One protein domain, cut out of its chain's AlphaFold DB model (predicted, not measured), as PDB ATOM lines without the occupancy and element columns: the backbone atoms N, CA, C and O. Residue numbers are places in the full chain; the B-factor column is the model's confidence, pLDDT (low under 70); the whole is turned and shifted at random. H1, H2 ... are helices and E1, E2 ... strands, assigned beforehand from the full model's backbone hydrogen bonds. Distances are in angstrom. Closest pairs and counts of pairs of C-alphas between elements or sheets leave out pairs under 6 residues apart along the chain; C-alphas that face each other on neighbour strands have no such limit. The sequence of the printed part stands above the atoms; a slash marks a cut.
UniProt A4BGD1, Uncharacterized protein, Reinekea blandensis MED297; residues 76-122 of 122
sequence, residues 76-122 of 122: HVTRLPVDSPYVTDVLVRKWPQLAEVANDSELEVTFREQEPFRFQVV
ATOM      1  N   HIS A  76      -6.822  36.941  44.545       80.50
ATOM      2  CA  HIS A  76      -5.596  36.605  43.830       80.50
ATOM      3  C   HIS A  76      -5.958  35.995  42.480       80.50
ATOM      4  O   HIS A  76      -6.702  35.018  42.411       80.50
ATOM      5  N   VAL A  77      -5.435  36.558  41.391       81.56
ATOM      6  CA  VAL A  77      -5.636  36.022  40.038       81.56
ATOM      7  C   VAL A  77      -4.404  35.223  39.646       81.56
ATOM      8  O   VAL A  77      -3.286  35.725  39.727       81.56
ATOM      9  N   THR A  78      -4.596  33.971  39.237       83.44
ATOM     10  CA  THR A  78      -3.518  33.114  38.725       83.44
ATOM     11  C   THR A  78      -3.888  32.593  37.347       83.44
ATOM     12  O   THR A  78      -5.017  32.155  37.128       83.44
ATOM     13  N   ARG A  79      -2.921  32.642  36.426       83.38
ATOM     14  CA  ARG A  79      -3.029  32.057  35.088       83.38
ATOM     15  C   ARG A  79      -2.623  30.597  35.138       83.38
ATOM     16  O   ARG A  79      -1.548  30.272  35.638       83.38
ATOM     17  N   LEU A  80      -3.494  29.733  34.643       84.25
ATOM     18  CA  LEU A  80      -3.288  28.297  34.583       84.25
ATOM     19  C   LEU A  80      -3.577  27.822  33.156       84.25
ATOM     20  O   LEU A  80      -4.618  28.184  32.608       84.25
ATOM     21  N   PRO A  81      -2.710  27.003  32.544       82.56
ATOM     22  CA  PRO A  81      -3.043  26.367  31.278       82.56
ATOM     23  C   PRO A  81      -4.200  25.380  31.482       82.56
ATOM     24  O   PRO A  81      -4.285  24.721  32.528       82.56
ATOM     25  N   VAL A  82      -5.082  25.270  30.483       80.69
ATOM     26  CA  VAL A  82      -6.267  24.388  30.519       80.69
ATOM     27  C   VAL A  82      -5.880  22.923  30.751       80.69
ATOM     28  O   VAL A  82      -6.570  22.218  31.481       80.69
ATOM     29  N   ASP A  83      -4.728  22.496  30.229       81.12
ATOM     30  CA  ASP A  83      -4.192  21.135  30.384       81.12
ATOM     31  C   ASP A  83      -3.512  20.877  31.748       81.12
ATOM     32  O   ASP A  83      -2.981  19.799  32.013       81.12
ATOM     33  N   SER A  84      -3.483  21.861  32.656       83.12
ATOM     34  CA  SER A  84      -2.878  21.630  33.971       83.12
ATOM     35  C   SER A  84      -3.672  20.585  34.775       83.12
ATOM     36  O   SER A  84      -4.904  20.659  34.817       83.12
ATOM     37  N   PRO A  85      -2.997  19.676  35.512       83.00
ATOM     38  CA  PRO A  85      -3.670  18.666  36.341       83.00
ATOM     39  C   PRO A  85      -4.671  19.261  37.341       83.00
ATOM     40  O   PRO A  85      -5.687  18.662  37.672       83.00
ATOM     41  N   TYR A  86      -4.411  20.483  37.817       82.88
ATOM     42  CA  TYR A  86      -5.321  21.182  38.721       82.88
ATOM     43  C   TYR A  86      -6.637  21.592  38.037       82.88
ATOM     44  O   TYR A  86      -7.704  21.496  38.647       82.88
ATOM     45  N   VAL A  87      -6.595  22.029  36.774       81.25
ATOM     46  CA  VAL A  87      -7.803  22.394  36.022       81.25
ATOM     47  C   VAL A  87      -8.640  21.151  35.732       81.25
ATOM     48  O   VAL A  87      -9.833  21.138  36.042       81.25
ATOM     49  N   THR A  88      -8.016  20.103  35.198       83.19
ATOM     50  CA  THR A  88      -8.696  18.890  34.729       83.19
ATOM     51  C   THR A  88      -9.274  18.042  35.862       83.19
ATOM     52  O   THR A  88     -10.404  17.569  35.735       83.19
ATOM     53  N   ASP A  89      -8.582  17.916  36.999       83.94
ATOM     54  CA  ASP A  89      -9.050  17.074  38.110       83.94
ATOM     55  C   ASP A  89      -9.927  17.828  39.125       83.94
ATOM     56  O   ASP A  89     -10.878  17.266  39.683       83.94
ATOM     57  N   VAL A  90      -9.619  19.104  39.397       84.44
ATOM     58  CA  VAL A  90     -10.261  19.872  40.482       84.44
ATOM     59  C   VAL A  90     -11.271  20.877  39.942       84.44
ATOM     60  O   VAL A  90     -12.419  20.901  40.398       84.44
ATOM     61  N   LEU A  91     -10.879  21.711  38.974       84.19
ATOM     62  CA  LEU A  91     -11.743  22.795  38.500       84.19
ATOM     63  C   LEU A  91     -12.873  22.300  37.596       84.19
ATOM     64  O   LEU A  91     -13.994  22.775  37.763       84.19
ATOM     65  N   VAL A  92     -12.646  21.309  36.728       85.75
ATOM     66  CA  VAL A  92     -13.703  20.689  35.897       85.75
ATOM     67  C   VAL A  92     -14.795  20.052  36.760       85.75
ATOM     68  O   VAL A  92     -15.979  20.132  36.435       85.75
ATOM     69  N   ARG A  93     -14.439  19.483  37.917       86.75
ATOM     70  CA  ARG A  93     -15.423  18.919  38.854       86.75
ATOM     71  C   ARG A  93     -16.335  19.991  39.458       86.75
ATOM     72  O   ARG A  93     -17.505  19.715  39.721       86.75
ATOM     73  N   LYS A  94     -15.805  21.197  39.692       85.00
ATOM     74  CA  LYS A  94     -16.563  22.353  40.208       85.00
ATOM     75  C   LYS A  94     -17.321  23.086  39.092       85.00
ATOM     76  O   LYS A  94     -18.438  23.542  39.320       85.00
ATOM     77  N   TRP A  95     -16.741  23.161  37.896       86.38
ATOM     78  CA  TRP A  95     -17.295  23.801  36.704       86.38
ATOM     79  C   TRP A  95     -17.134  22.899  35.471       86.38
ATOM     80  O   TRP A  95     -16.152  23.034  34.739       86.38
ATOM     81  N   PRO A  96     -18.120  22.026  35.185       82.62
ATOM     82  CA  PRO A  96     -18.052  21.063  34.079       82.62
ATOM     83  C   PRO A  96     -17.825  21.696  32.700       82.62
ATOM     84  O   PRO A  96     -17.198  21.097  31.838       82.62
ATOM     85  N   GLN A  97     -18.272  22.940  32.522       83.19
ATOM     86  CA  GLN A  97     -18.076  23.752  31.316       83.19
ATOM     87  C   GLN A  97     -16.602  24.022  30.955       83.19
ATOM     88  O   GLN A  97     -16.316  24.383  29.820       83.19
ATOM     89  N   LEU A  98     -15.656  23.822  31.881       82.56
ATOM     90  CA  LEU A  98     -14.221  23.906  31.585       82.56
ATOM     91  C   LEU A  98     -13.734  22.762  30.682       82.56
ATOM     92  O   LEU A  98     -12.724  22.928  30.010       82.56
ATOM     93  N   ALA A  99     -14.457  21.637  30.621       78.88
ATOM     94  CA  ALA A  99     -14.110  20.510  29.754       78.88
ATOM     95  C   ALA A  99     -14.317  20.805  28.256       78.88
ATOM     96  O   ALA A  99     -13.790  20.086  27.413       78.88
ATOM     97  N   GLU A 100     -15.093  21.843  27.926       79.81
ATOM     98  CA  GLU A 100     -15.362  22.269  26.546       79.81
ATOM     99  C   GLU A 100     -14.413  23.386  26.071       79.81
ATOM    100  O   GLU A 100     -14.469  23.795  24.910       79.81
ATOM    101  N   VAL A 101     -13.539  23.893  26.948       80.44
ATOM    102  CA  VAL A 101     -12.575  24.952  26.621       80.44
ATOM    103  C   VAL A 101     -11.410  24.364  25.822       80.44
ATOM    104  O   VAL A 101     -10.939  23.266  26.107       80.44
ATOM    105  N   ALA A 102     -10.940  25.091  24.805       74.31
ATOM    106  CA  ALA A 102      -9.831  24.647  23.967       74.31
ATOM    107  C   ALA A 102      -8.538  24.475  24.789       74.31
ATOM    108  O   ALA A 102      -8.170  25.356  25.563       74.31
ATOM    109  N   ASN A 103      -7.827  23.363  24.575       74.06
ATOM    110  CA  ASN A 103      -6.597  23.032  25.310       74.06
ATOM    111  C   ASN A 103      -5.452  24.041  25.115       74.06
ATOM    112  O   ASN A 103      -4.574  24.120  25.970       74.06
ATOM    113  N   ASP A 104      -5.470  24.812  24.026       73.06
ATOM    114  CA  ASP A 104      -4.468  25.849  23.743       73.06
ATOM    115  C   ASP A 104      -4.771  27.193  24.432       73.06
ATOM    116  O   ASP A 104      -3.988  28.136  24.314       73.06
ATOM    117  N   SER A 105      -5.904  27.314  25.130       75.69
ATOM    118  CA  SER A 105      -6.278  28.537  25.843       75.69
ATOM    119  C   SER A 105      -5.675  28.589  27.250       75.69
ATOM    120  O   SER A 105      -5.446  27.560  27.893       75.69
ATOM    121  N   GLU A 106      -5.449  29.799  27.765       79.56
ATOM    122  CA  GLU A 106      -5.090  29.996  29.172       79.56
ATOM    123  C   GLU A 106      -6.339  30.341  29.993       79.56
ATOM    124  O   GLU A 106      -7.269  30.994  29.524       79.56
ATOM    125  N   LEU A 107      -6.378  29.896  31.247       83.38
ATOM    126  CA  LEU A 107      -7.438  30.227  32.195       83.38
ATOM    127  C   LEU A 107      -6.903  31.194  33.243       83.38
ATOM    128  O   LEU A 107      -5.991  30.871  34.001       83.38
ATOM    129  N   GLU A 108      -7.529  32.356  33.361       84.38
ATOM    130  CA  GLU A 108      -7.387  33.215  34.529       84.38
ATOM    131  C   GLU A 108      -8.392  32.788  35.590       84.38
ATOM    132  O   GLU A 108      -9.598  32.990  35.448       84.38
ATOM    133  N   VAL A 109      -7.900  32.196  36.676       82.56
ATOM    134  CA  VAL A 109      -8.723  31.821  37.825       82.56
ATOM    135  C   VAL A 109      -8.537  32.866  38.916       82.56
ATOM    136  O   VAL A 109      -7.431  33.097  39.406       82.56
ATOM    137  N   THR A 110      -9.634  33.514  39.296       82.94
ATOM    138  CA  THR A 110      -9.697  34.416  40.443       82.94
ATOM    139  C   THR A 110     -10.026  33.605  41.688       82.94
ATOM    140  O   THR A 110     -11.122  33.049  41.826       82.94
ATOM    141  N   PHE A 111      -9.074  33.565  42.608       81.94
ATOM    142  CA  PHE A 111      -9.216  32.982  43.929       81.94
ATOM    143  C   PHE A 111      -9.646  34.061  44.909       81.94
ATOM    144  O   PHE A 111      -9.116  35.169  44.900       81.94
ATOM    145  N   ARG A 112     -10.610  33.720  45.756       82.00
ATOM    146  CA  ARG A 112     -11.004  34.516  46.908       82.00
ATOM    147  C   ARG A 112     -10.555  33.745  48.143       82.00
ATOM    148  O   ARG A 112     -11.039  32.637  48.369       82.00
ATOM    149  N   GLU A 113      -9.611  34.305  48.894       78.69
ATOM    150  CA  GLU A 113      -8.883  33.578  49.945       78.69
ATOM    151  C   GLU A 113      -8.170  32.331  49.380       78.69
ATOM    152  O   GLU A 113      -7.153  32.463  48.705       78.69
ATOM    153  N   GLN A 114      -8.701  31.127  49.624       74.12
ATOM    154  CA  GLN A 114      -8.177  29.857  49.098       74.12
ATOM    155  C   GLN A 114      -9.154  29.141  48.159       74.12
ATOM    156  O   GLN A 114      -8.840  28.067  47.644       74.12
ATOM    157  N   GLU A 115     -10.333  29.715  47.910       78.88
ATOM    158  CA  GLU A 115     -11.339  29.088  47.062       78.88
ATOM    159  C   GLU A 115     -11.411  29.756  45.685       78.88
ATOM    160  O   GLU A 115     -11.480  30.985  45.584       78.88
ATOM    161  N   PRO A 116     -11.457  28.972  44.592       80.94
ATOM    162  CA  PRO A 116     -11.670  29.541  43.274       80.94
ATOM    163  C   PRO A 116     -13.101  30.089  43.198       80.94
ATOM    164  O   PRO A 116     -14.068  29.363  43.472       80.94
ATOM    165  N   PHE A 117     -13.234  31.364  42.830       79.81
ATOM    166  CA  PHE A 117     -14.498  32.110  42.820       79.81
ATOM    167  C   PHE A 117     -14.975  32.446  41.401       79.81
ATOM    168  O   PHE A 117     -16.173  32.375  41.125       79.81
ATOM    169  N   ARG A 118     -14.056  32.788  40.490       82.19
ATOM    170  CA  ARG A 118     -14.348  33.073  39.075       82.19
ATOM    171  C   ARG A 118     -13.248  32.532  38.176       82.19
ATOM    172  O   ARG A 118     -12.112  32.392  38.615       82.19
ATOM    173  N   PHE A 119     -13.591  32.282  36.919       82.06
ATOM    174  CA  PHE A 119     -12.625  31.972  35.875       82.06
ATOM    175  C   PHE A 119     -12.956  32.752  34.595       82.06
ATOM    176  O   PHE A 119     -14.125  33.062  34.344       82.06
ATOM    177  N   GLN A 120     -11.933  33.082  33.812       83.88
ATOM    178  CA  GLN A 120     -12.035  33.685  32.483       83.88
ATOM    179  C   GLN A 120     -11.050  32.985  31.545       83.88
ATOM    180  O   GLN A 120      -9.939  32.662  31.953       83.88
ATOM    181  N   VAL A 121     -11.474  32.721  30.310       81.56
ATOM    182  CA  VAL A 121     -10.599  32.176  29.262       81.56
ATOM    183  C   VAL A 121      -9.899  33.353  28.587       81.56
ATOM    184  O   VAL A 121     -10.578  34.308  28.198       81.56
ATOM    185  N   VAL A 122      -8.572  33.287  28.491       74.94
ATOM    186  CA  VAL A 122      -7.700  34.278  27.842       74.94
ATOM    187  C   VAL A 122      -7.174  33.724  26.525       74.94
ATOM    188  O   VAL A 122      -6.836  32.518  26.476       74.94
TER     189      VAL A 122
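This is residues 76 to 122 of the 122 residues of an uncharacterized protein of Reinekea blandensis MED297 (UniProt A4BGD1). A strongly twisted sheet of three strands makes a wall, with H1 on one face and the other face bare; the short H2 packs on H1, off the sheet. The 47 printed residues hold two named helices and three named strands, E1 H1 H2 E2 E3, class mixed; the sheet, E1 - E2 - E3, is antiparallel. It is compact, radius of gyration of the C-alphas 9.6 A, spanning 27 by 20 by 16 A.

Find C-alpha 76 at (-5.596, 36.605, 43.830); from there E1 runs 16.4 A to residue 81. E2, residues 106 to 112, covers 19.2 A; E3, residues 115 to 121, covers 18.1 A to (-10.599, 32.176, 29.262). H1 is residues 85 to 94, 14.0 A; H2 is 96 to 100, 8.1 A.

Inner strand E2 is antiparallel to E1 at 152 degrees, with N 78 and O 109 3.0 A apart, within hydrogen-bond range. E2 and E3 form a hairpin at 153 degrees; N 110 and O 118 are 2.8 A apart, within that range. H1 is on the sheet at a height of 8.8 A, only just over none of the strands, with two of its C-alphas on each. H1 and H2 touch, closest at the C-alphas of Val 92 and Leu 98, 5.4 A; H2 is not on the sheet. O i to N i+4 pairs within range number 4 of 6 in H1 and 0 of 1 in H2, where 2 of 2 O i to N i+3 pairs are.

The farthest C-alphas, Asp 104 and Glu 113, are 27.7 A apart. The printed part has no cut, its four links are tight, and no printed residue is under 70 in pLDDT.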